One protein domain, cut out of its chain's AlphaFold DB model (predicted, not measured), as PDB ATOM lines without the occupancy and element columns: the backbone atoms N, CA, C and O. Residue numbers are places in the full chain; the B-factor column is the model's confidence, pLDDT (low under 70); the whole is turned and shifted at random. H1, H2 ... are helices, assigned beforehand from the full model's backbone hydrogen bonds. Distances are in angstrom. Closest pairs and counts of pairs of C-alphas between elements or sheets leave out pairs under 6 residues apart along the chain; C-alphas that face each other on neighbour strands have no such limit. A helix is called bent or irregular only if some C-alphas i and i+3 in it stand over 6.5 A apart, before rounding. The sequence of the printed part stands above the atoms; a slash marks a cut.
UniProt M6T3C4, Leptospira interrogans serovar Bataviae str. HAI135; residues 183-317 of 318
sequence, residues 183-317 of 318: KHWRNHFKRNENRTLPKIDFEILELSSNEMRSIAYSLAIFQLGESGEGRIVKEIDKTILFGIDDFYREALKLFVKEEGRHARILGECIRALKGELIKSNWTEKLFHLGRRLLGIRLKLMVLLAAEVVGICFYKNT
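This is residues 183 to 317 of the 318 residues of a protein of Leptospira interrogans serovar Bataviae str. HAI135 (UniProt M6T3C4). What shape is it? H4 lies in the middle, with H1 along one side, H2 and H3 along another, and bent H5 starting beyond them and folding back. How large? The printed part, 135 residues with five named helices, spans 54 by 34 by 26 A. All helix, it is only just compact, close to loose, with a radius of gyration of the C-alphas of 16.7 A.

Is the longest helix straight? H5, residues 282 to 315, by hydrogen bonds one helix, is bent, with C-alphas 293 and 296 9.7 A apart. Is there a hairpin? H3, residues 229 to 237, and H4, residues 247 to 272, form one; C-alphas 229 and 260 are closest, 5.6 A. In H3, 2 of 5 O i to N i+4 and 2 of 6 O i to N i+3 pairs are within hydrogen-bond range.

Where does H4 begin? C-alpha 247 is at (226.941, 136.610, 300.600). And end? C-alpha 272 is at (191.961, 124.084, 296.477).

Any cut? The printed part has no cut. Low confidence? Residues 283 to 317 are among those under pLDDT 70.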
ATOM      1  N   LYS A 183     228.416 132.049 299.188       79.56
ATOM      2  CA  LYS A 183     228.271 132.243 297.738       79.56
ATOM      3  C   LYS A 183     227.483 131.108 297.071       79.56
ATOM      4  O   LYS A 183     226.673 131.374 296.186       79.56
ATOM      5  N   HIS A 184     227.710 129.858 297.485       81.38
ATOM      6  CA  HIS A 184     226.988 128.704 296.948       81.38
ATOM      7  C   HIS A 184     225.501 128.773 297.310       81.38
ATOM      8  O   HIS A 184     224.659 128.719 296.420       81.38
ATOM      9  N   TRP A 185     225.188 129.002 298.587       81.75
ATOM     10  CA  TRP A 185     223.813 129.153 299.076       81.75
ATOM     11  C   TRP A 185     223.081 130.330 298.436       81.75
ATOM     12  O   TRP A 185     221.959 130.175 297.965       81.75
ATOM     13  N   ARG A 186     223.738 131.488 298.307       86.44
ATOM     14  CA  ARG A 186     223.170 132.628 297.582       86.44
ATOM     15  C   ARG A 186     222.806 132.248 296.150       86.44
ATOM     16  O   ARG A 186     221.739 132.601 295.667       86.44
ATOM     17  N   ASN A 187     223.703 131.557 295.451       85.31
ATOM     18  CA  ASN A 187     223.455 131.124 294.079       85.31
ATOM     19  C   ASN A 187     222.336 130.081 293.991       85.31
ATOM     20  O   ASN A 187     221.559 130.142 293.044       85.31
ATOM     21  N   HIS A 188     222.243 129.163 294.956       85.19
ATOM     22  CA  HIS A 188     221.149 128.200 295.058       85.19
ATOM     23  C   HIS A 188     219.799 128.925 295.150       85.19
ATOM     24  O   HIS A 188     218.976 128.796 294.248       85.19
ATOM     25  N   PHE A 189     219.620 129.783 296.155       86.00
ATOM     26  CA  PHE A 189     218.357 130.497 296.354       86.00
ATOM     27  C   PHE A 189     218.024 131.459 295.208       86.00
ATOM     28  O   PHE A 189     216.876 131.568 294.788       86.00
ATOM     29  N   LYS A 190     219.039 132.101 294.616       87.50
ATOM     30  CA  LYS A 190     218.847 132.977 293.454       87.50
ATOM     31  C   LYS A 190     218.373 132.221 292.207       87.50
ATOM     32  O   LYS A 190     217.627 132.776 291.412       87.50
ATOM     33  N   ARG A 191     218.781 130.960 292.023       86.38
ATOM     34  CA  ARG A 191     218.252 130.108 290.941       86.38
ATOM     35  C   ARG A 191     216.791 129.723 291.183       86.38
ATOM     36  O   ARG A 191     216.046 129.565 290.221       86.38
ATOM     37  N   ASN A 192     216.381 129.590 292.443       83.38
ATOM     38  CA  ASN A 192     215.022 129.183 292.808       83.38
ATOM     39  C   ASN A 192     214.012 130.338 292.746       83.38
ATOM     40  O   ASN A 192     212.815 130.095 292.594       83.38
ATOM     41  N   GLU A 193     214.490 131.584 292.809       81.31
ATOM     42  CA  GLU A 193     213.671 132.802 292.840       81.31
ATOM     43  C   GLU A 193     212.631 132.862 291.707       81.31
ATOM     44  O   GLU A 193     211.473 133.198 291.953       81.31
ATOM     45  N   ASN A 194     213.022 132.457 290.495       78.81
ATOM     46  CA  ASN A 194     212.194 132.552 289.288       78.81
ATOM     47  C   ASN A 194     211.452 131.256 288.927       78.81
ATOM     48  O   ASN A 194     210.902 131.156 287.833       78.81
ATOM     49  N   ARG A 195     211.433 130.239 289.802       81.19
ATOM     50  CA  ARG A 195     210.668 129.010 289.529       81.19
ATOM     51  C   ARG A 195     209.188 129.357 289.350       81.19
ATOM     52  O   ARG A 195     208.638 130.125 290.136       81.19
ATOM     53  N   THR A 196     208.499 128.777 288.383       78.19
ATOM     54  CA  THR A 196     207.041 128.937 288.286       78.19
ATOM     55  C   THR A 196     206.364 128.295 289.496       78.19
ATOM     56  O   THR A 196     206.893 127.338 290.067       78.19
ATOM     57  N   LEU A 197     205.247 128.856 289.963       75.69
ATOM     58  CA  LEU A 197     204.445 128.192 290.993       75.69
ATOM     59  C   LEU A 197     203.860 126.899 290.399       75.69
ATOM     60  O   LEU A 197     203.522 126.899 289.211       75.69
ATOM     61  N   PRO A 198     203.779 125.803 291.174       77.31
ATOM     62  CA  PRO A 198     203.115 124.595 290.704       77.31
ATOM     63  C   PRO A 198     201.648 124.911 290.405       77.31
ATOM     64  O   PRO A 198     201.005 125.656 291.147       77.31
ATOM     65  N   LYS A 199     201.130 124.362 289.304       75.44
ATOM     66  CA  LYS A 199     199.686 124.339 289.069       75.44
ATOM     67  C   LYS A 199     199.091 123.320 290.033       75.44
ATOM     68  O   LYS A 199     199.630 122.226 290.166       75.44
ATOM     69  N   ILE A 200     198.044 123.716 290.744       70.81
ATOM     70  CA  ILE A 200     197.328 122.839 291.665       70.81
ATOM     71  C   ILE A 200     196.043 122.461 290.947       70.81
ATOM     72  O   ILE A 200     195.166 123.306 290.772       70.81
ATOM     73  N   ASP A 201     195.985 121.223 290.470       66.88
ATOM     74  CA  ASP A 201     194.837 120.719 289.726       66.88
ATOM     75  C   ASP A 201     193.709 120.371 290.704       66.88
ATOM     76  O   ASP A 201     193.851 119.523 291.585       66.88
ATOM     77  N   PHE A 202     192.580 121.062 290.555       60.66
ATOM     78  CA  PHE A 202     191.429 120.979 291.460       60.66
ATOM     79  C   PHE A 202     190.614 119.684 291.301       60.66
ATOM     80  O   PHE A 202     189.783 119.377 292.150       60.66
ATOM     81  N   GLU A 203     190.843 118.939 290.218       59.34
ATOM     82  CA  GLU A 203     190.018 117.799 289.797       59.34
ATOM     83  C   GLU A 203     190.542 116.438 290.289       59.34
ATOM     84  O   GLU A 203     189.818 115.453 290.226       59.34
ATOM     85  N   ILE A 204     191.776 116.367 290.810       55.28
ATOM     86  CA  ILE A 204     192.491 115.094 291.053       55.28
ATOM     87  C   ILE A 204     192.300 114.547 292.485       55.28
ATOM     88  O   ILE A 204     192.690 113.424 292.795       55.28
ATOM     89  N   LEU A 205     191.692 115.309 293.396       65.19
ATOM     90  CA  LEU A 205     191.583 114.899 294.798       65.19
ATOM     91  C   LEU A 205     190.300 114.091 295.037       65.19
ATOM     92  O   LEU A 205     189.274 114.647 295.430       65.19
ATOM     93  N   GLU A 206     190.376 112.771 294.852       69.50
ATOM     94  CA  GLU A 206     189.365 111.788 295.290       69.50
ATOM     95  C   GLU A 206     189.321 111.669 296.831       69.50
ATOM     96  O   GLU A 206     189.529 110.607 297.410       69.50
ATOM     97  N   LEU A 207     189.100 112.784 297.529       75.62
ATOM     98  CA  LEU A 207     189.061 112.844 298.989       75.62
ATOM     99  C   LEU A 207     187.643 113.106 299.483       75.62
ATOM    100  O   LEU A 207     186.899 113.915 298.921       75.62
ATOM    101  N   SER A 208     187.274 112.481 300.600       81.31
ATOM    102  CA  SER A 208     186.017 112.800 301.266       81.31
ATOM    103  C   SER A 208     186.037 114.227 301.831       81.31
ATOM    104  O   SER A 208     187.079 114.799 302.167       81.31
ATOM    105  N   SER A 209     184.852 114.815 302.011       78.44
ATOM    106  CA  SER A 209     184.705 116.163 302.583       78.44
ATOM    107  C   SER A 209     185.369 116.330 303.957       78.44
ATOM    108  O   SER A 209     185.823 117.426 304.288       78.44
ATOM    109  N   ASN A 210     185.438 115.264 304.758       81.19
ATOM    110  CA  ASN A 210     186.060 115.299 306.082       81.19
ATOM    111  C   ASN A 210     187.593 115.265 305.994       81.19
ATOM    112  O   ASN A 210     188.269 115.982 306.738       81.19
ATOM    113  N   GLU A 211     188.146 114.493 305.060       80.44
ATOM    114  CA  GLU A 211     189.588 114.432 304.804       80.44
ATOM    115  C   GLU A 211     190.102 115.760 304.250       80.44
ATOM    116  O   GLU A 211     191.067 116.308 304.783       80.44
ATOM    117  N   MET A 212     189.397 116.344 303.273       80.00
ATOM    118  CA  MET A 212     189.746 117.658 302.719       80.00
ATOM    119  C   MET A 212     189.820 118.738 303.802       80.00
ATOM    120  O   MET A 212     190.797 119.483 303.862       80.00
ATOM    121  N   ARG A 213     188.839 118.789 304.717       82.31
ATOM    122  CA  ARG A 213     188.845 119.746 305.841       82.31
ATOM    123  C   ARG A 213     190.012 119.523 306.797       82.31
ATOM    124  O   ARG A 213     190.623 120.490 307.247       82.31
ATOM    125  N   SER A 214     190.319 118.267 307.108       82.94
ATOM    126  CA  SER A 214     191.374 117.912 308.065       82.94
ATOM    127  C   SER A 214     192.760 118.251 307.512       82.94
ATOM    128  O   SER A 214     193.590 118.839 308.209       82.94
ATOM    129  N   ILE A 215     192.980 117.960 306.227       82.81
ATOM    130  CA  ILE A 215     194.209 118.306 305.512       82.81
ATOM    131  C   ILE A 215     194.324 119.826 305.374       82.81
ATOM    132  O   ILE A 215     195.368 120.384 305.708       82.81
ATOM    133  N   ALA A 216     193.254 120.515 304.966       84.75
ATOM    134  CA  ALA A 216     193.257 121.970 304.838       84.75
ATOM    135  C   ALA A 216     193.580 122.670 306.165       84.75
ATOM    136  O   ALA A 216     194.359 123.620 306.184       84.75
ATOM    137  N   TYR A 217     193.038 122.177 307.282       82.69
ATOM    138  CA  TYR A 217     193.339 122.706 308.611       82.69
ATOM    139  C   TYR A 217     194.813 122.508 308.998       82.69
ATOM    140  O   TYR A 217     195.459 123.446 309.468       82.69
ATOM    141  N   SER A 218     195.372 121.318 308.755       81.94
ATOM    142  CA  SER A 218     196.787 121.034 309.030       81.94
ATOM    143  C   SER A 218     197.720 121.902 308.175       81.94
ATOM    144  O   SER A 218     198.634 122.547 308.695       81.94
ATOM    145  N   LEU A 219     197.424 122.024 306.876       82.69
ATOM    146  CA  LEU A 219     198.152 122.905 305.963       82.69
ATOM    147  C   LEU A 219     198.042 124.376 306.377       82.69
ATOM    148  O   LEU A 219     199.031 125.098 306.291       82.69
ATOM    149  N   ALA A 220     196.886 124.825 306.870       82.00
ATOM    150  CA  ALA A 220     196.703 126.195 307.342       82.00
ATOM    151  C   ALA A 220     197.523 126.512 308.601       82.00
ATOM    152  O   ALA A 220     198.032 127.626 308.729       82.00
ATOM    153  N   ILE A 221     197.719 125.542 309.501       77.69
ATOM    154  CA  ILE A 221     198.644 125.693 310.636       77.69
ATOM    155  C   ILE A 221     200.087 125.823 310.138       77.69
ATOM    156  O   ILE A 221     200.831 126.678 310.624       77.69
ATOM    157  N   PHE A 222     200.480 124.993 309.173       76.19
ATOM    158  CA  PHE A 222     201.836 124.993 308.631       76.19
ATOM    159  C   PHE A 222     202.144 126.289 307.857       76.19
ATOM    160  O   PHE A 222     203.134 126.963 308.137       76.19
ATOM    161  N   GLN A 223     201.220 126.720 306.991       82.69
ATOM    162  CA  GLN A 223     201.288 127.965 306.220       82.69
ATOM    163  C   GLN A 223     201.471 129.201 307.111       82.69
ATOM    164  O   GLN A 223     202.266 130.094 306.801       82.69
ATOM    165  N   LEU A 224     200.761 129.242 308.239       77.38
ATOM    166  CA  LEU A 224     200.867 130.324 309.211       77.38
ATOM    167  C   LEU A 224     202.285 130.418 309.804       77.38
ATOM    168  O   LEU A 224     202.798 131.522 309.989       77.38
ATOM    169  N   GLY A 225     202.947 129.279 310.034       69.19
ATOM    170  CA  GLY A 225     204.327 129.207 310.524       69.19
ATOM    171  C   GLY A 225     205.364 129.789 309.555       69.19
ATOM    172  O   GLY A 225     206.311 130.448 309.994       69.19
ATOM    173  N   GLU A 226     205.152 129.619 308.249       71.25
ATOM    174  CA  GLU A 226     206.029 130.149 307.193       71.25
ATOM    175  C   GLU A 226     205.751 131.635 306.872       71.25
ATOM    176  O   GLU A 226     206.588 132.349 306.308       71.25
ATOM    177  N   SER A 227     204.595 132.162 307.293       65.69
ATOM    178  CA  SER A 227     204.168 133.545 307.048       65.69
ATOM    179  C   SER A 227     204.900 134.578 307.945       65.69
ATOM    180  O   SER A 227     204.379 135.139 308.909       65.69
ATOM    181  N   GLY A 228     206.180 134.853 307.650       64.50
ATOM    182  CA  GLY A 228     207.043 135.706 308.494       64.50
ATOM    183  C   GLY A 228     207.994 136.672 307.774       64.50
ATOM    184  O   GLY A 228     208.763 137.375 308.441       64.50
ATOM    185  N   GLU A 229     207.931 136.726 306.443       61.47
ATOM    186  CA  GLU A 229     208.959 137.250 305.530       61.47
ATOM    187  C   GLU A 229     209.482 138.662 305.891       61.47
ATOM    188  O   GLU A 229     210.660 138.858 306.203       61.47
ATOM    189  N   GLY A 230     208.604 139.670 305.946       58.78
ATOM    190  CA  GLY A 230     209.024 141.080 305.988       58.78
ATOM    191  C   GLY A 230     209.679 141.562 307.293       58.78
ATOM    192  O   GLY A 230     210.480 142.501 307.282       58.78
ATOM    193  N   ARG A 231     209.369 140.943 308.441       64.06
ATOM    194  CA  ARG A 231     209.909 141.375 309.751       64.06
ATOM    195  C   ARG A 231     211.324 140.852 310.005       64.06
ATOM    196  O   ARG A 231     212.100 141.518 310.685       64.06
ATOM    197  N   ILE A 232     211.665 139.688 309.458       63.94
ATOM    198  CA  ILE A 232     212.955 139.019 309.689       63.94
ATOM    199  C   ILE A 232     214.058 139.680 308.859       63.94
ATOM    200  O   ILE A 232     215.146 139.931 309.374       63.94
ATOM    201  N   VAL A 233     213.744 140.079 307.622       64.94
ATOM    202  CA  VAL A 233     214.675 140.770 306.713       64.94
ATOM    203  C   VAL A 233     215.234 142.062 307.325       64.94
ATOM    204  O   VAL A 233     216.448 142.265 307.332       64.94
ATOM    205  N   LYS A 234     214.377 142.901 307.929       64.56
ATOM    206  CA  LYS A 234     214.803 144.162 308.574       64.56
ATOM    207  C   LYS A 234     215.722 143.946 309.783       64.56
ATOM    208  O   LYS A 234     216.536 144.813 310.100       64.56
ATOM    209  N   GLU A 235     215.595 142.821 310.485       62.75
ATOM    210  CA  GLU A 235     216.467 142.484 311.615       62.75
ATOM    211  C   GLU A 235     217.796 141.850 311.152       62.75
ATOM    212  O   GLU A 235     218.839 142.098 311.766       62.75
ATOM    213  N   ILE A 236     217.789 141.097 310.043       65.38
ATOM    214  CA  ILE A 236     219.005 140.565 309.402       65.38
ATOM    215  C   ILE A 236     219.933 141.716 308.990       65.38
ATOM    216  O   ILE A 236     221.137 141.654 309.245       65.38
ATOM    217  N   ASP A 237     219.386 142.808 308.447       64.31
ATOM    218  CA  ASP A 237     220.176 143.979 308.037       64.31
ATOM    219  C   ASP A 237     220.920 144.655 309.190       64.31
ATOM    220  O   ASP A 237     222.033 145.155 309.010       64.31
ATOM    221  N   LYS A 238     220.361 144.597 310.401       63.19
ATOM    222  CA  LYS A 238     220.976 145.164 311.609       63.19
ATOM    223  C   LYS A 238     222.025 144.244 312.241       63.19
ATOM    224  O   LYS A 238     222.727 144.662 313.162       63.19
ATOM    225  N   THR A 239     222.151 143.003 311.770       59.84
ATOM    226  CA  THR A 239     223.033 141.999 312.373       59.84
ATOM    227  C   THR A 239     224.358 141.925 311.616       59.84
ATOM    228  O   THR A 239     224.414 141.502 310.465       59.84
ATOM    229  N   ILE A 240     225.455 142.320 312.267       56.31
ATOM    230  CA  ILE A 240     226.812 142.162 311.728       56.31
ATOM    231  C   ILE A 240     227.422 140.894 312.327       56.31
ATOM    232  O   ILE A 240     227.610 140.807 313.541       56.31
ATOM    233  N   LEU A 241     227.751 139.921 311.476       58.56
ATOM    234  CA  LEU A 241     228.466 138.704 311.857       58.56
ATOM    235  C   LEU A 241     229.865 138.726 311.239       58.56
ATOM    236  O   LEU A 241     230.026 138.736 310.024       58.56
ATOM    237  N   PHE A 242     230.887 138.770 312.092       51.62
ATOM    238  CA  PHE A 242     232.289 138.814 311.671       51.62
ATOM    239  C   PHE A 242     232.789 137.423 311.265       51.62
ATOM    240  O   PHE A 242     232.471 136.433 311.922       51.62
ATOM    241  N   GLY A 243     233.606 137.355 310.208       52.06
ATOM    242  CA  GLY A 243     234.124 136.097 309.654       52.06
ATOM    243  C   GLY A 243     233.119 135.331 308.789       52.06
ATOM    244  O   GLY A 243     233.365 134.184 308.423       52.06
ATOM    245  N   ILE A 244     231.977 135.940 308.481       60.59
ATOM    246  CA  ILE A 244     231.032 135.439 307.494       60.59
ATOM    247  C   ILE A 244     231.110 136.376 306.286       60.59
ATOM    248  O   ILE A 244     231.172 137.591 306.468       60.59
ATOM    249  N   ASP A 245     231.188 135.811 305.082       63.94
ATOM    250  CA  ASP A 245     231.277 136.604 303.857       63.94
ATOM    251  C   ASP A 245     229.987 137.419 303.610       63.94
ATOM    252  O   ASP A 245     228.926 137.133 304.177       63.94
ATOM    253  N   ASP A 246     230.074 138.452 302.768       66.88
ATOM    254  CA  ASP A 246     228.937 139.339 302.482       66.88
ATOM    255  C   ASP A 246     227.747 138.590 301.840       66.88
ATOM    256  O   ASP A 246     226.593 138.997 302.012       66.88
ATOM    257  N   PHE A 247     227.990 137.433 301.205       72.50
ATOM    258  CA  PHE A 247     226.941 136.610 300.600       72.50
ATOM    259  C   PHE A 247     226.029 135.950 301.627       72.50
ATOM    260  O   PHE A 247     224.924 135.566 301.267       72.50
ATOM    261  N   TYR A 248     226.423 135.830 302.894       75.06
ATOM    262  CA  TYR A 248     225.526 135.322 303.936       75.06
ATOM    263  C   TYR A 248     224.278 136.173 304.100       75.06
ATOM    264  O   TYR A 248     223.175 135.644 304.227       75.06
ATOM    265  N   ARG A 249     224.446 137.500 304.092       74.38
ATOM    266  CA  ARG A 249     223.320 138.416 304.274       74.38
ATOM    267  C   ARG A 249     222.369 138.323 303.083       74.38
ATOM    268  O   ARG A 249     221.160 138.278 303.275       74.38
ATOM    269  N   GLU A 250     222.924 138.229 301.877       78.75
ATOM    270  CA  GLU A 250     222.160 137.995 300.648       78.75
ATOM    271  C   GLU A 250     221.459 136.627 300.663       78.75
ATOM    272  O   GLU A 250     220.262 136.554 300.404       78.75
ATOM    273  N   ALA A 251     222.168 135.554 301.021       83.06
ATOM    274  CA  ALA A 251     221.631 134.198 301.082       83.06
ATOM    275  C   ALA A 251     220.490 134.081 302.097       83.06
ATOM    276  O   ALA A 251     219.460 133.506 301.775       83.06
ATOM    277  N   LEU A 252     220.626 134.678 303.286       78.50
ATOM    278  CA  LEU A 252     219.556 134.703 304.284       78.50
ATOM    279  C   LEU A 252     218.315 135.457 303.809       78.50
ATOM    280  O   LEU A 252     217.200 135.038 304.105       78.50
ATOM    281  N   LYS A 253     218.484 136.578 303.099       80.38
ATOM    282  CA  LYS A 253     217.344 137.315 302.537       80.38
ATOM    283  C   LYS A 253     216.614 136.489 301.485       80.38
ATOM    284  O   LYS A 253     215.389 136.462 301.488       80.38
ATOM    285  N   LEU A 254     217.367 135.818 300.613       84.88
ATOM    286  CA  LEU A 254     216.801 134.950 299.585       84.88
ATOM    287  C   LEU A 254     216.111 133.721 300.194       84.88
ATOM    288  O   LEU A 254     215.017 133.393 299.759       84.88
ATOM    289  N   PHE A 255     216.686 133.121 301.240       82.69
ATOM    290  CA  PHE A 255     216.053 132.050 302.014       82.69
ATOM    291  C   PHE A 255     214.705 132.496 302.597       82.69
ATOM    292  O   PHE A 255     213.685 131.873 302.350       82.69
ATOM    293  N   VAL A 256     214.661 133.641 303.289       78.25
ATOM    294  CA  VAL A 256     213.406 134.164 303.864       78.25
ATOM    295  C   VAL A 256     212.346 134.442 302.784       78.25
ATOM    296  O   VAL A 256     211.157 134.268 303.037       78.25
ATOM    297  N   LYS A 257     212.765 134.847 301.579       82.06
ATOM    298  CA  LYS A 257     211.876 135.030 300.423       82.06
ATOM    299  C   LYS A 257     211.348 133.703 299.862       82.06
ATOM    300  O   LYS A 257     210.222 133.651 299.368       82.06
ATOM    301  N   GLU A 258     212.147 132.641 299.926       82.62
ATOM    302  CA  GLU A 258     211.733 131.291 299.540       82.62
ATOM    303  C   GLU A 258     210.715 130.708 300.531       82.62
ATOM    304  O   GLU A 258     209.674 130.226 300.098       82.62
ATOM    305  N   GLU A 259     210.903 130.900 301.838       78.62
ATOM    306  CA  GLU A 259     209.889 130.559 302.855       78.62
ATOM    307  C   GLU A 259     208.554 131.281 302.589       78.62
ATOM    308  O   GLU A 259     207.480 130.684 302.571       78.62
ATOM    309  N   GLY A 260     208.604 132.581 302.265       80.56
ATOM    310  CA  GLY A 260     207.411 133.343 301.875       80.56
ATOM    311  C   GLY A 260     206.762 132.859 300.569       80.56
ATOM    312  O   GLY A 260     205.585 133.122 300.302       80.56
ATOM    313  N   ARG A 261     207.504 132.147 299.715       81.81
ATOM    314  CA  ARG A 261     206.964 131.470 298.529       81.81
ATOM    315  C   ARG A 261     206.284 130.153 298.910       81.81
ATOM    316  O   ARG A 261     205.194 129.915 298.395       81.81
ATOM    317  N   HIS A 262     206.864 129.345 299.795       82.69
ATOM    318  CA  HIS A 262     206.232 128.119 300.303       82.69
ATOM    319  C   HIS A 262     204.886 128.434 300.975       82.69
ATOM    320  O   HIS A 262     203.858 127.875 300.580       82.69
ATOM    321  N   ALA A 263     204.842 129.485 301.799       82.44
ATOM    322  CA  ALA A 263     203.615 129.964 302.432       82.44
ATOM    323  C   ALA A 263     202.515 130.350 301.423       82.44
ATOM    324  O   ALA A 263     201.323 130.243 301.718       82.44
ATOM    325  N   ARG A 264     202.888 130.829 300.228       84.62
ATOM    326  CA  ARG A 264     201.928 131.135 299.153       84.62
ATOM    327  C   ARG A 264     201.408 129.869 298.484       84.62
ATOM    328  O   ARG A 264     200.205 129.769 298.287       84.62
ATOM    329  N   ILE A 265     202.286 128.910 298.188       84.31
ATOM    330  CA  ILE A 265     201.904 127.617 297.594       84.31
ATOM    331  C   ILE A 265     200.929 126.882 298.517       84.31
ATOM    332  O   ILE A 265     199.855 126.486 298.077       84.31
ATOM    333  N   LEU A 266     201.259 126.779 299.806       83.56
ATOM    334  CA  LEU A 266     200.378 126.179 300.809       83.56
ATOM    335  C   LEU A 266     199.024 126.892 300.870       83.56
ATOM    336  O   LEU A 266     197.992 126.240 300.988       83.56
ATOM    337  N   GLY A 267     199.021 128.222 300.745       83.94
ATOM    338  CA  GLY A 267     197.795 129.012 300.686       83.94
ATOM    339  C   GLY A 267     196.893 128.646 299.509       83.94
ATOM    340  O   GLY A 267     195.683 128.532 299.691       83.94
ATOM    341  N   GLU A 268     197.466 128.416 298.327       84.25
ATOM    342  CA  GLU A 268     196.707 127.931 297.171       84.25
ATOM    343  C   GLU A 268     196.207 126.489 297.381       84.25
ATOM    344  O   GLU A 268     195.050 126.205 297.076       84.25
ATOM    345  N   CYS A 269     197.006 125.601 297.991       83.31
ATOM    346  CA  CYS A 269     196.572 124.235 298.328       83.31
ATOM    347  C   CYS A 269     195.371 124.230 299.288       83.31
ATOM    348  O   CYS A 269     194.423 123.471 299.103       83.31
ATOM    349  N   ILE A 270     195.386 125.096 300.307       84.69
ATOM    350  CA  ILE A 270     194.285 125.223 301.273       84.69
ATOM    351  C   ILE A 270     193.001 125.660 300.565       84.69
ATOM    352  O   ILE A 270     191.940 125.089 300.814       84.69
ATOM    353  N   ARG A 271     193.097 126.635 299.650       83.94
ATOM    354  CA  ARG A 271     191.946 127.092 298.857       83.94
ATOM    355  C   ARG A 271     191.435 126.003 297.921       83.94
ATOM    356  O   ARG A 271     190.223 125.849 297.798       83.94
ATOM    357  N   ALA A 272     192.332 125.223 297.314       81.69
ATOM    358  CA  ALA A 272     191.961 124.084 296.477       81.69
ATOM    359  C   ALA A 272     191.175 123.019 297.262       81.69
ATOM    360  O   ALA A 272     190.198 122.475 296.757       81.69
ATOM    361  N   LEU A 273     191.517 122.806 298.535       83.12
ATOM    362  CA  LEU A 273     190.787 121.925 299.456       83.12
ATOM    363  C   LEU A 273     189.507 122.554 300.044       83.12
ATOM    364  O   LEU A 273     188.914 121.987 300.963       83.12
ATOM    365  N   LYS A 274     189.077 123.725 299.547       80.62
ATOM    366  CA  LYS A 274     187.938 124.511 300.063       80.62
ATOM    367  C   LYS A 274     188.078 124.897 301.544       80.62
ATOM    368  O   LYS A 274     187.080 125.090 302.235       80.62
ATOM    369  N   GLY A 275     189.310 124.985 302.041       79.94
ATOM    370  CA  GLY A 275     189.614 125.444 303.391       79.94
ATOM    371  C   GLY A 275     189.872 126.946 303.463       79.94
ATOM    372  O   GLY A 275     190.045 127.628 302.452       79.94
ATOM    373  N   GLU A 276     189.953 127.458 304.687       83.81
ATOM    374  CA  GLU A 276     190.268 128.860 304.962       83.81
ATOM    375  C   GLU A 276     191.653 129.012 305.595       83.81
ATOM    376  O   GLU A 276     192.121 128.165 306.358       83.81
ATOM    377  N   LEU A 277     192.309 130.136 305.299       81.38
ATOM    378  CA  LEU A 277     193.568 130.505 305.939       81.38
ATOM    379  C   LEU A 277     193.329 130.861 307.409       81.38
ATOM    380  O   LEU A 277     192.524 131.739 307.733       81.38
ATOM    381  N   ILE A 278     194.095 130.243 308.304       81.00
ATOM    382  CA  ILE A 278     194.053 130.554 309.732       81.00
ATOM    383  C   ILE A 278     194.879 131.816 309.982       81.00
ATOM    384  O   ILE A 278     196.060 131.873 309.662       81.00
ATOM    385  N   LYS A 279     194.262 132.837 310.587       71.50
ATOM    386  CA  LYS A 279     194.937 134.110 310.907       71.50
ATOM    387  C   LYS A 279     195.658 134.108 312.255       71.50
ATOM    388  O   LYS A 279     196.504 134.966 312.483       71.50
ATOM    389  N   SER A 280     195.276 133.216 313.172       67.44
ATOM    390  CA  SER A 280     195.989 133.030 314.436       67.44
ATOM    391  C   SER A 280     195.699 131.672 315.059       67.44
ATOM    392  O   SER A 280     194.543 131.253 315.080       67.44
ATOM    393  N   ASN A 281     196.713 131.055 315.663       74.56
ATOM    394  CA  ASN A 281     196.548 129.898 316.548       74.56
ATOM    395  C   ASN A 281     197.157 130.202 317.933       74.56
ATOM    396  O   ASN A 281     198.049 131.042 318.067       74.56
ATOM    397  N   TRP A 282     196.688 129.544 318.993       70.62
ATOM    398  CA  TRP A 282     197.268 129.677 320.335       70.62
ATOM    399  C   TRP A 282     198.749 129.276 320.354       70.62
ATOM    400  O   TRP A 282     199.574 129.992 320.930       70.62
ATOM    401  N   THR A 283     199.105 128.198 319.653       65.81
ATOM    402  CA  THR A 283     200.496 127.757 319.476       65.81
ATOM    403  C   THR A 283     201.354 128.832 318.811       65.81
ATOM    404  O   THR A 283     202.467 129.093 319.257       65.81
ATOM    405  N   GLU A 284     200.817 129.540 317.817       65.56
ATOM    406  CA  GLU A 284     201.487 130.654 317.142       65.56
ATOM    407  C   GLU A 284     201.685 131.856 318.085       65.56
ATOM    408  O   GLU A 284     202.764 132.444 318.125       65.56
ATOM    409  N   LYS A 285     200.689 132.201 318.913       67.44
ATOM    410  CA  LYS A 285     200.812 133.273 319.920       67.44
ATOM    411  C   LYS A 285     201.881 132.953 320.969       67.44
ATOM    412  O   LYS A 285     202.696 133.823 321.286       67.44
ATOM    413  N   LEU A 286     201.917 131.714 321.467       66.69
ATOM    414  CA  LEU A 286     202.954 131.227 322.383       66.69
ATOM    415  C   LEU A 286     204.338 131.267 321.718       66.69
ATOM    416  O   LEU A 286     205.315 131.731 322.311       66.69
ATOM    417  N   PHE A 287     204.405 130.849 320.457       65.00
ATOM    418  CA  PHE A 287     205.623 130.860 319.666       65.00
ATOM    419  C   PHE A 287     206.131 132.288 319.413       65.00
ATOM    420  O   PHE A 287     207.313 132.567 319.611       65.00
ATOM    421  N   HIS A 288     205.252 133.237 319.072       64.94
ATOM    422  CA  HIS A 288     205.591 134.659 318.928       64.94
ATOM    423  C   HIS A 288     206.074 135.280 320.236       64.94
ATOM    424  O   HIS A 288     207.023 136.071 320.215       64.94
ATOM    425  N   LEU A 289     205.455 134.920 321.363       61.84
ATOM    426  CA  LEU A 289     205.865 135.371 322.691       61.84
ATOM    427  C   LEU A 289     207.284 134.877 323.019       61.84
ATOM    428  O   LEU A 289     208.167 135.689 323.296       61.84
ATOM    429  N   GLY A 290     207.541 133.572 322.880       59.91
ATOM    430  CA  GLY A 290     208.870 132.986 323.095       59.91
ATOM    431  C   GLY A 290     209.925 133.547 322.135       59.91
ATOM    432  O   GLY A 290     211.042 133.890 322.527       59.91
ATOM    433  N   ARG A 291     209.549 133.753 320.872       61.66
ATOM    434  CA  ARG A 291     210.410 134.309 319.822       61.66
ATOM    435  C   ARG A 291     210.812 135.766 320.074       61.66
ATOM    436  O   ARG A 291     211.926 136.159 319.715       61.66
ATOM    437  N   ARG A 292     209.934 136.588 320.659       59.88
ATOM    438  CA  ARG A 292     210.255 137.983 321.021       59.88
ATOM    439  C   ARG A 292     211.246 138.064 322.181       59.88
ATOM    440  O   ARG A 292     212.074 138.969 322.182       59.88
ATOM    441  N   LEU A 293     211.214 137.100 323.098       57.41
ATOM    442  CA  LEU A 293     212.107 137.056 324.257       57.41
ATOM    443  C   LEU A 293     213.534 136.585 323.912       57.41
ATOM    444  O   LEU A 293     214.483 136.963 324.593       57.41
ATOM    445  N   LEU A 294     213.708 135.796 322.842       59.97
ATOM    446  CA  LEU A 294     214.946 135.031 322.598       59.97
ATOM    447  C   LEU A 294     215.791 135.496 321.386       59.97
ATOM    448  O   LEU A 294     216.885 134.981 321.144       59.97
ATOM    449  N   GLY A 295     215.344 136.522 320.654       64.44
ATOM    450  CA  GLY A 295     216.144 137.224 319.638       64.44
ATOM    451  C   GLY A 295     216.320 136.501 318.288       64.44
ATOM    452  O   GLY A 295     215.776 135.429 318.038       64.44
ATOM    453  N   ILE A 296     217.084 137.117 317.371       65.25
ATOM    454  CA  ILE A 296     217.180 136.692 315.956       65.25
ATOM    455  C   ILE A 296     217.808 135.311 315.742       65.25
ATOM    456  O   ILE A 296     217.456 134.606 314.801       65.25
ATOM    457  N   ARG A 297     218.719 134.893 316.624       63.19
ATOM    458  CA  ARG A 297     219.391 133.596 316.494       63.19
ATOM    459  C   ARG A 297     218.400 132.442 316.636       63.19
ATOM    460  O   ARG A 297     218.460 131.513 315.841       63.19
ATOM    461  N   LEU A 298     217.481 132.526 317.599       65.81
ATOM    462  CA  LEU A 298     216.443 131.512 317.752       65.81
ATOM    463  C   LEU A 298     215.439 131.572 316.598       65.81
ATOM    464  O   LEU A 298     215.051 130.527 316.098       65.81
ATOM    465  N   LYS A 299     215.086 132.775 316.115       67.00
ATOM    466  CA  LYS A 299     214.235 132.937 314.919       67.00
ATOM    467  C   LYS A 299     214.778 132.148 313.729       67.00
ATOM    468  O   LYS A 299     214.037 131.399 313.111       67.00
ATOM    469  N   LEU A 300     216.072 132.310 313.446       67.06
ATOM    470  CA  LEU A 300     216.744 131.602 312.357       67.06
ATOM    471  C   LEU A 300     216.860 130.099 312.628       67.06
ATOM    472  O   LEU A 300     216.665 129.314 311.712       67.06
ATOM    473  N   MET A 301     217.145 129.691 313.869       66.50
ATOM    474  CA  MET A 301     217.194 128.268 314.222       66.50
ATOM    475  C   MET A 301     215.843 127.580 314.063       66.50
ATOM    476  O   MET A 301     215.824 126.444 313.615       66.50
ATOM    477  N   VAL A 302     214.734 128.238 314.413       65.81
ATOM    478  CA  VAL A 302     213.419 127.616 314.244       65.81
ATOM    479  C   VAL A 302     213.011 127.562 312.779       65.81
ATOM    480  O   VAL A 302     212.516 126.526 312.364       65.81
ATOM    481  N   LEU A 303     213.275 128.605 311.985       66.12
ATOM    482  CA  LEU A 303     213.062 128.529 310.534       66.12
ATOM    483  C   LEU A 303     213.859 127.374 309.918       66.12
ATOM    484  O   LEU A 303     213.311 126.558 309.196       66.12
ATOM    485  N   LEU A 304     215.138 127.254 310.275       69.38
ATOM    486  CA  LEU A 304     215.981 126.171 309.777       69.38
ATOM    487  C   LEU A 304     215.527 124.794 310.286       69.38
ATOM    488  O   LEU A 304     215.626 123.817 309.557       69.38
ATOM    489  N   ALA A 305     215.033 124.698 311.521       64.12
ATOM    490  CA  ALA A 305     214.479 123.456 312.050       64.12
ATOM    491  C   ALA A 305     213.177 123.066 311.337       64.12
ATOM    492  O   ALA A 305     213.010 121.895 311.017       64.12
ATOM    493  N   ALA A 306     212.293 124.030 311.065       64.62
ATOM    494  CA  ALA A 306     211.073 123.813 310.296       64.62
ATOM    495  C   ALA A 306     211.403 123.310 308.885       64.62
ATOM    496  O   ALA A 306     210.843 122.305 308.467       64.62
ATOM    497  N   GLU A 307     212.393 123.913 308.226       66.38
ATOM    498  CA  GLU A 307     212.855 123.486 306.903       66.38
ATOM    499  C   GLU A 307     213.482 122.081 306.930       66.38
ATOM    500  O   GLU A 307     213.170 121.241 306.095       66.38
ATOM    501  N   VAL A 308     214.323 121.759 307.922       65.50
ATOM    502  CA  VAL A 308     214.895 120.404 308.064       65.50
ATOM    503  C   VAL A 308     213.803 119.359 308.306       65.50
ATOM    504  O   VAL A 308     213.855 118.273 307.728       65.50
ATOM    505  N   VAL A 309     212.811 119.679 309.140       59.94
ATOM    506  CA  VAL A 309     211.651 118.809 309.377       59.94
ATOM    507  C   VAL A 309     210.828 118.660 308.097       59.94
ATOM    508  O   VAL A 309     210.475 117.535 307.749       59.94
ATOM    509  N   GLY A 310     210.595 119.752 307.367       59.00
ATOM    510  CA  GLY A 310     209.925 119.757 306.069       59.00
ATOM    511  C   GLY A 310     210.643 118.862 305.062       59.00
ATOM    512  O   GLY A 310     210.030 117.958 304.509       59.00
ATOM    513  N   ILE A 311     211.960 119.010 304.897       63.06
ATOM    514  CA  ILE A 311     212.773 118.165 304.008       63.06
ATOM    515  C   ILE A 311     212.634 116.682 304.366       63.06
ATOM    516  O   ILE A 311     212.484 115.860 303.466       63.06
ATOM    517  N   CYS A 312     212.680 116.321 305.654       57.25
ATOM    518  CA  CYS A 312     212.485 114.935 306.091       57.25
ATOM    519  C   CYS A 312     211.068 114.425 305.800       57.25
ATOM    520  O   CYS A 312     210.906 113.269 305.417       57.25
ATOM    521  N   PHE A 313     210.056 115.277 305.966       55.22
ATOM    522  CA  PHE A 313     208.670 114.922 305.687       55.22
ATOM    523  C   PHE A 313     208.450 114.713 304.184       55.22
ATOM    524  O   PHE A 313     207.974 113.654 303.784       55.22
ATOM    525  N   TYR A 314     208.898 115.660 303.351       55.53
ATOM    526  CA  TYR A 314     208.740 115.632 301.896       55.53
ATOM    527  C   TYR A 314     209.619 114.585 301.201       55.53
ATOM    528  O   TYR A 314     209.213 114.045 300.181       55.53
ATOM    529  N   LYS A 315     210.803 114.245 301.733       51.06
ATOM    530  CA  LYS A 315     211.626 113.159 301.164       51.06
ATOM    531  C   LYS A 315     211.055 111.763 301.389       51.06
ATOM    532  O   LYS A 315     211.395 110.873 300.627       51.06
ATOM    533  N   ASN A 316     210.256 111.571 302.436       41.97
ATOM    534  CA  ASN A 316     209.670 110.272 302.771       41.97
ATOM    535  C   ASN A 316     208.249 110.091 302.205       41.97
ATOM    536  O   ASN A 316     207.646 109.048 302.435       41.97
ATOM    537  N   THR A 317     207.698 111.095 301.512       40.94
ATOM    538  CA  THR A 317     206.348 111.059 300.912       40.94
ATOM    539  C   THR A 317     206.342 110.992 299.380       40.94
ATOM    540  O   THR A 317     205.265 111.044 298.793       40.94
TER     541      THR A 317